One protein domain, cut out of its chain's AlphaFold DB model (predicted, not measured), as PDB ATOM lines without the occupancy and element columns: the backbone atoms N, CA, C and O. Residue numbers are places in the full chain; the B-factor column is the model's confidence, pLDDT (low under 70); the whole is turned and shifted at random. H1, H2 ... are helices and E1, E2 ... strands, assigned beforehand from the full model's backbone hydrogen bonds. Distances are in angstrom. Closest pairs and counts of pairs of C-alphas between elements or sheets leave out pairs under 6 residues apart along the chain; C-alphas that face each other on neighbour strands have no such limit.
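AT A GLANCE: This is residues 109 to 164 of the 187 residues of an uncharacterized protein of Firmicutes bacterium CAG:65 (UniProt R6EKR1). A long, strongly twisted hairpin of two strands, E1 and E2, has the short strand E3 beside the first residues of E1, and one helix, H1, runs slantwise over one face of this small sheet. At the far end of the hairpin the turn sticks out, with residues 118 to 123 standing free, and after H1 the printed part ends in a short tail. The printed part has 56 residues, with three named strands and one named helix in the order E1, E2, E3, H1; the sheet runs E2, E1, E3 and is antiparallel throughout, and the class is mixed, helices and strands. The whole is compact, with a radius of gyration of the C-alphas of 11.6 A, and spans 29 by 24 by 18 A.

IN THESE COORDINATES: E1, residues 109 to 116, begins with C-alpha 109 at (289.154, 172.973, 426.437) and is 20.6 A long from first to last C-alpha. It bends by 59 degrees at residue 113. E2, residues 125 to 131, is 17.6 A long, with C-alpha 125 at (298.834, 187.413, 439.576). E3, residues 139 to 141, is 7.1 A long. H1, residues 145 to 158, is 19.6 A long and ends with C-alpha 158 at (306.723, 177.907, 431.875).

HOW THE PARTS SIT: E1 is the inner strand of the sheet, and E2 and E3 are its edge strands. E1 and E2 form a hairpin, antiparallel at 154 degrees between their directions, with N 113 and O 128 at 2.9 A and N 128 and O 113 at 2.8 A, within hydrogen-bond range. The pairing of E1 is staggered: residues 109 to 110 pair with E3 and residues 110 to 116 with E2. E1 and E3 are antiparallel, with N 110 and O 139 within hydrogen-bond range at 2.8 A. E2 and E3 are apart. H1 is on the sheet at a height over the sheet of 9.3 A, and these make two layers, a helix on one face of a sheet. H1 lies over E1, but only just over E1 alone: 6 of its 14 C-alphas fall on E1, 2 on E2 and 2 on E3. On the local plane it runs slantwise to the strands, at 46 degrees to E1. The closest C-alphas of E1 and H1 are those of Trp 112 and Ala 155, 6.4 A apart; those of E3 and H1 are Ile 139 and Tyr 148, 7.3 A apart. In H1 every O i to N i+4 pair is within hydrogen-bond range.

THE WHOLE: The two C-alphas farthest apart, those of Gln 135 and Arg 164, are 31.6 A from each other. The printed part has no cut. The link from E3 to H1 is tight, and those from E1 to E2 and from E2 to E3 are short. The mean pLDDT of the printed part is 86.7; it is under 70 at residue 120, residue 123 and residues 162 to 164.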
ATOM      1  N   PRO A 109     287.736 172.659 426.546       96.19
ATOM      2  CA  PRO A 109     289.154 172.973 426.437       96.19
ATOM      3  C   PRO A 109     289.533 174.144 427.344       96.19
ATOM      4  O   PRO A 109     288.838 175.168 427.414       96.19
ATOM      5  N   ARG A 110     290.664 173.998 428.032       95.50
ATOM      6  CA  ARG A 110     291.223 175.014 428.918       95.50
ATOM      7  C   ARG A 110     292.719 175.190 428.682       95.50
ATOM      8  O   ARG A 110     293.415 174.250 428.290       95.50
ATOM      9  N   LYS A 111     293.213 176.400 428.948       94.81
ATOM     10  CA  LYS A 111     294.639 176.742 428.889       94.81
ATOM     11  C   LYS A 111     295.100 177.438 430.158       94.81
ATOM     12  O   LYS A 111     294.301 178.080 430.848       94.81
ATOM     13  N   TRP A 112     296.397 177.343 430.425       93.31
ATOM     14  CA  TRP A 112     297.019 177.951 431.591       93.31
ATOM     15  C   TRP A 112     297.484 179.370 431.284       93.31
ATOM     16  O   TRP A 112     298.260 179.593 430.353       93.31
ATOM     17  N   ILE A 113     297.075 180.318 432.118       91.69
ATOM     18  CA  ILE A 113     297.564 181.698 432.096       91.69
ATOM     19  C   ILE A 113     298.094 182.086 433.474       91.69
ATOM     20  O   ILE A 113     297.669 181.528 434.485       91.69
ATOM     21  N   TYR A 114     299.004 183.052 433.517       88.81
ATOM     22  CA  TYR A 114     299.461 183.668 434.757       88.81
ATOM     23  C   TYR A 114     299.080 185.146 434.731       88.81
ATOM     24  O   TYR A 114     299.716 185.933 434.033       88.81
ATOM     25  N   ASP A 115     297.997 185.495 435.424       85.25
ATOM     26  CA  ASP A 115     297.411 186.839 435.384       85.25
ATOM     27  C   ASP A 115     296.655 187.163 436.684       85.25
ATOM     28  O   ASP A 115     296.439 186.287 437.533       85.25
ATOM     29  N   ILE A 116     296.272 188.428 436.865       79.81
ATOM     30  CA  ILE A 116     295.430 188.892 437.971       79.81
ATOM     31  C   ILE A 116     294.027 188.317 437.792       79.81
ATOM     32  O   ILE A 116     293.391 188.467 436.751       79.81
ATOM     33  N   ASP A 117     293.522 187.654 438.829       72.94
ATOM     34  CA  ASP A 117     292.170 187.114 438.804       72.94
ATOM     35  C   ASP A 117     291.136 188.243 438.808       72.94
ATOM     36  O   ASP A 117     291.029 188.997 439.773       72.94
ATOM     37  N   SER A 118     290.348 188.340 437.737       74.19
ATOM     38  CA  SER A 118     289.275 189.335 437.615       74.19
ATOM     39  C   SER A 118     288.211 189.241 438.721       74.19
ATOM     40  O   SER A 118     287.585 190.247 439.053       74.19
ATOM     41  N   VAL A 119     288.025 188.058 439.313       74.38
ATOM     42  CA  VAL A 119     287.090 187.793 440.418       74.38
ATOM     43  C   VAL A 119     287.729 188.132 441.768       74.38
ATOM     44  O   VAL A 119     287.039 188.577 442.685       74.38
ATOM     45  N   PHE A 120     289.050 187.970 441.893       69.56
ATOM     46  CA  PHE A 120     289.811 188.239 443.117       69.56
ATOM     47  C   PHE A 120     291.022 189.150 442.849       69.56
ATOM     48  O   PHE A 120     292.170 188.732 443.034       69.56
ATOM     49  N   PRO A 121     290.795 190.419 442.462       71.00
ATOM     50  CA  PRO A 121     291.861 191.305 441.986       71.00
ATOM     51  C   PRO A 121     292.917 191.624 443.054       71.00
ATOM     52  O   PRO A 121     294.059 191.943 442.736       71.00
ATOM     53  N   ASN A 122     292.564 191.485 444.335       77.25
ATOM     54  CA  ASN A 122     293.454 191.773 445.461       77.25
ATOM     55  C   ASN A 122     294.497 190.671 445.730       77.25
ATOM     56  O   ASN A 122     295.372 190.867 446.570       77.25
ATOM     57  N   CYS A 123     294.419 189.516 445.057       69.31
ATOM     58  CA  CYS A 123     295.309 188.376 445.303       69.31
ATOM     59  C   CYS A 123     296.603 188.387 444.465       69.31
ATOM     60  O   CYS A 123     297.407 187.468 444.597       69.31
ATOM     61  N   GLY A 124     296.822 189.414 443.633       77.62
ATOM     62  CA  GLY A 124     297.955 189.463 442.704       77.62
ATOM     63  C   GLY A 124     297.840 188.439 441.562       77.62
ATOM     64  O   GLY A 124     296.828 187.738 441.453       77.62
ATOM     65  N   PRO A 125     298.844 188.368 440.670       82.44
ATOM     66  CA  PRO A 125     298.834 187.413 439.576       82.44
ATOM     67  C   PRO A 125     298.995 185.985 440.099       82.44
ATOM     68  O   PRO A 125     299.869 185.688 440.918       82.44
ATOM     69  N   ARG A 126     298.146 185.090 439.600       84.56
ATOM     70  CA  ARG A 126     298.156 183.669 439.944       84.56
ATOM     71  C   ARG A 126     297.951 182.820 438.706       84.56
ATOM     72  O   ARG A 126     297.405 183.276 437.704       84.56
ATOM     73  N   LEU A 127     298.393 181.573 438.796       87.81
ATOM     74  CA  LEU A 127     298.181 180.605 437.737       87.81
ATOM     75  C   LEU A 127     296.691 180.229 437.681       87.81
ATOM     76  O   LEU A 127     296.100 179.894 438.706       87.81
ATOM     77  N   GLN A 128     296.078 180.324 436.502       87.19
ATOM     78  CA  GLN A 128     294.641 180.125 436.302       87.19
ATOM     79  C   GLN A 128     294.366 179.310 435.042       87.19
ATOM     80  O   GLN A 128     295.103 179.390 434.059       87.19
ATOM     81  N   ASN A 129     293.260 178.567 435.067       90.31
ATOM     82  CA  ASN A 129     292.697 177.914 433.891       90.31
ATOM     83  C   ASN A 129     291.582 178.780 433.298       90.31
ATOM     84  O   ASN A 129     290.608 179.097 433.982       90.31
ATOM     85  N   VAL A 130     291.691 179.112 432.013       91.12
ATOM     86  CA  VAL A 130     290.671 179.881 431.279       91.12
ATOM     87  C   VAL A 130     290.138 179.095 430.090       91.12
ATOM     88  O   VAL A 130     290.825 178.228 429.552       91.12
ATOM     89  N   SER A 131     288.895 179.380 429.689       92.75
ATOM     90  CA  SER A 131     288.315 178.815 428.465       92.75
ATOM     91  C   SER A 131     289.156 179.203 427.251       92.75
ATOM     92  O   SER A 131     289.578 180.356 427.133       92.75
ATOM     93  N   CYS A 132     289.368 178.265 426.336       92.56
ATOM     94  CA  CYS A 132     290.092 178.518 425.095       92.56
ATOM     95  C   CYS A 132     289.451 177.790 423.913       92.56
ATOM     96  O   CYS A 132     288.389 177.180 424.038       92.56
ATOM     97  N   THR A 133     290.074 177.888 422.741       94.00
ATOM     98  CA  THR A 133     289.703 177.048 421.599       94.00
ATOM     99  C   THR A 133     290.359 175.671 421.726       94.00
ATOM    100  O   THR A 133     291.350 175.512 422.437       94.00
ATOM    101  N   GLU A 134     289.844 174.678 421.000       92.50
ATOM    102  CA  GLU A 134     290.422 173.323 420.940       92.50
ATOM    103  C   GLU A 134     291.901 173.319 420.507       92.50
ATOM    104  O   GLU A 134     292.681 172.486 420.949       92.50
ATOM    105  N   GLN A 135     292.313 174.275 419.667       92.38
ATOM    106  CA  GLN A 135     293.692 174.373 419.167       92.38
ATOM    107  C   GLN A 135     294.684 174.846 420.236       92.38
ATOM    108  O   GLN A 135     295.870 174.543 420.154       92.38
ATOM    109  N   GLU A 136     294.200 175.597 421.222       92.62
ATOM    110  CA  GLU A 136     295.000 176.141 422.322       92.62
ATOM    111  C   GLU A 136     294.903 175.289 423.594       92.62
ATOM    112  O   GLU A 136     295.485 175.649 424.616       92.62
ATOM    113  N   ALA A 137     294.126 174.204 423.558       93.38
ATOM    114  CA  ALA A 137     293.804 173.411 424.730       93.38
ATOM    115  C   ALA A 137     295.049 172.733 425.311       93.38
ATOM    116  O   ALA A 137     295.743 171.967 424.642       93.38
ATOM    117  N   GLU A 138     295.298 172.979 426.592       93.62
ATOM    118  CA  GLU A 138     296.374 172.340 427.354       93.62
ATOM    119  C   GLU A 138     295.848 171.222 428.259       93.62
ATOM    120  O   GLU A 138     296.593 170.299 428.602       93.62
ATOM    121  N   ILE A 139     294.574 171.321 428.647       94.81
ATOM    122  CA  ILE A 139     293.852 170.390 429.513       94.81
ATOM    123  C   ILE A 139     292.337 170.514 429.263       94.81
ATOM    124  O   ILE A 139     291.871 171.513 428.712       94.81
ATOM    125  N   TYR A 140     291.556 169.507 429.663       93.94
ATOM    126  CA  TYR A 140     290.105 169.468 429.475       93.94
ATOM    127  C   TYR A 140     289.360 169.250 430.792       93.94
ATOM    128  O   TYR A 140     289.761 168.425 431.609       93.94
ATOM    129  N   ILE A 141     288.237 169.949 430.960       92.31
ATOM    130  CA  ILE A 141     287.226 169.645 431.988       92.31
ATOM    131  C   ILE A 141     286.371 168.452 431.519       92.31
ATOM    132  O   ILE A 141     286.135 168.384 430.319       92.31
ATOM    133  N   PRO A 142     285.870 167.550 432.389       93.81
ATOM    134  CA  PRO A 142     286.228 167.416 433.797       93.81
ATOM    135  C   PRO A 142     287.696 167.020 433.955       93.81
ATOM    136  O   PRO A 142     288.160 166.049 433.355       93.81
ATOM    137  N   PHE A 143     288.415 167.798 434.764       93.88
ATOM    138  CA  PHE A 143     289.841 167.630 434.996       93.88
ATOM    139  C   PHE A 143     290.112 166.283 435.662       93.88
ATOM    140  O   PHE A 143     289.486 165.948 436.670       93.88
ATOM    141  N   CYS A 144     291.070 165.541 435.107       93.56
ATOM    142  CA  CYS A 144     291.737 164.451 435.807       93.56
ATOM    143  C   CYS A 144     292.760 165.051 436.778       93.56
ATOM    144  O   CYS A 144     293.609 165.836 436.354       93.56
ATOM    145  N   HIS A 145     292.710 164.699 438.062       91.81
ATOM    146  CA  HIS A 145     293.578 165.282 439.096       91.81
ATOM    147  C   HIS A 145     295.057 164.970 438.852       91.81
ATOM    148  O   HIS A 145     295.928 165.818 439.070       91.81
ATOM    149  N   ARG A 146     295.352 163.766 438.344       91.06
ATOM    150  CA  ARG A 146     296.712 163.368 437.964       91.06
ATOM    151  C   ARG A 146     297.236 164.230 436.818       91.06
ATOM    152  O   ARG A 146     298.297 164.836 436.953       91.06
ATOM    153  N   GLU A 147     296.469 164.327 435.732       93.00
ATOM    154  CA  GLU A 147     296.832 165.150 434.574       93.00
ATOM    155  C   GLU A 147     296.950 166.626 434.968       93.00
ATOM    156  O   GLU A 147     297.932 167.277 434.619       93.00
ATOM    157  N   TYR A 148     296.001 167.147 435.745       92.44
ATOM    158  CA  TYR A 148     296.018 168.527 436.216       92.44
ATOM    159  C   TYR A 148     297.307 168.843 436.967       92.44
ATOM    160  O   TYR A 148     297.964 169.825 436.641       92.44
ATOM    161  N   ASN A 149     297.723 167.992 437.906       89.31
ATOM    162  CA  ASN A 149     298.962 168.197 438.656       89.31
ATOM    163  C   ASN A 149     300.215 168.156 437.778       89.31
ATOM    164  O   ASN A 149     301.186 168.864 438.051       89.31
ATOM    165  N   GLU A 150     300.232 167.327 436.738       89.75
ATOM    166  CA  GLU A 150     301.332 167.292 435.773       89.75
ATOM    167  C   GLU A 150     301.360 168.566 434.922       89.75
ATOM    168  O   GLU A 150     302.401 169.219 434.812       89.75
ATOM    169  N   LYS A 151     300.211 168.970 434.372       91.56
ATOM    170  CA  LYS A 151     300.082 170.176 433.543       91.56
ATOM    171  C   LYS A 151     300.328 171.451 434.342       91.56
ATOM    172  O   LYS A 151     300.962 172.367 433.827       91.56
ATOM    173  N   GLU A 152     299.886 171.502 435.594       90.19
ATOM    174  CA  GLU A 152     300.126 172.631 436.487       90.19
ATOM    175  C   GLU A 152     301.624 172.803 436.755       90.19
ATOM    176  O   GLU A 152     302.127 173.920 436.680       90.19
ATOM    177  N   LYS A 153     302.369 171.714 437.001       88.62
ATOM    178  CA  LYS A 153     303.832 171.783 437.168       88.62
ATOM    179  C   LYS A 153     304.514 172.348 435.926       88.62
ATOM    180  O   LYS A 153     305.317 173.269 436.049       88.62
ATOM    181  N   LEU A 154     304.142 171.862 434.740       90.81
ATOM    182  CA  LEU A 154     304.677 172.369 433.471       90.81
ATOM    183  C   LEU A 154     304.336 173.850 433.256       90.81
ATOM    184  O   LEU A 154     305.174 174.625 432.800       90.81
ATOM    185  N   ALA A 155     303.121 174.266 433.612       90.44
ATOM    186  CA  ALA A 155     302.711 175.660 433.524       90.44
ATOM    187  C   ALA A 155     303.470 176.542 434.530       90.44
ATOM    188  O   ALA A 155     303.949 177.613 434.159       90.44
ATOM    189  N   LYS A 156     303.657 176.085 435.775       88.62
ATOM    190  CA  LYS A 156     304.472 176.769 436.793       88.62
ATOM    191  C   LYS A 156     305.908 176.970 436.313       88.62
ATOM    192  O   LYS A 156     306.437 178.070 436.443       88.62
ATOM    193  N   GLU A 157     306.507 175.950 435.702       88.94
ATOM    194  CA  GLU A 157     307.835 176.049 435.083       88.94
ATOM    195  C   GLU A 157     307.851 177.061 433.930       88.94
ATOM    196  O   GLU A 157     308.712 177.941 433.904       88.94
ATOM    197  N   ARG A 158     306.864 176.996 433.025       91.56
ATOM    198  CA  ARG A 158     306.723 177.907 431.875       91.56
ATOM    199  C   ARG A 158     306.573 179.373 432.282       91.56
ATOM    200  O   ARG A 158     307.095 180.245 431.596       91.56
ATOM    201  N   PHE A 159     305.851 179.645 433.366       89.56
ATOM    202  CA  PHE A 159     305.600 180.999 433.870       89.56
ATOM    203  C   PHE A 159     306.576 181.434 434.976       89.56
ATOM    204  O   PHE A 159     306.409 182.513 435.535       89.56
ATOM    205  N   HIS A 160     307.593 180.622 435.289       87.31
ATOM    206  CA  HIS A 160     308.579 180.891 436.343       87.31
ATOM    207  C   HIS A 160     307.957 181.157 437.731       87.31
ATOM    208  O   HIS A 160     308.439 181.989 438.502       87.31
ATOM    209  N   VAL A 161     306.886 180.430 438.066       83.19
ATOM    210  CA  VAL A 161     306.189 180.524 439.358       83.19
ATOM    211  C   VAL A 161     306.793 179.515 440.333       83.19
ATOM    212  O   VAL A 161     306.641 178.304 440.173       83.19
ATOM    213  N   HIS A 162     307.477 180.004 441.368       68.69
ATOM    214  CA  HIS A 162     308.091 179.166 442.401       68.69
ATOM    215  C   HIS A 162     307.240 179.140 443.676       68.69
ATOM    216  O   HIS A 162     307.383 179.998 444.544       68.69
ATOM    217  N   GLU A 163     306.386 178.128 443.823       63.41
ATOM    218  CA  GLU A 163     305.659 177.867 445.071       63.41
ATOM    219  C   GLU A 163     306.245 176.674 445.834       63.41
ATOM    220  O   GLU A 163     306.671 175.673 445.250       63.41
ATOM    221  N   ARG A 164     306.238 176.761 447.170       55.28
ATOM    222  CA  ARG A 164     306.533 175.612 448.036       55.28
ATOM    223  C   ARG A 164     305.379 174.615 447.943       55.28
ATOM    224  O   ARG A 164     304.256 174.940 448.307       55.28
TER     225      ARG A 164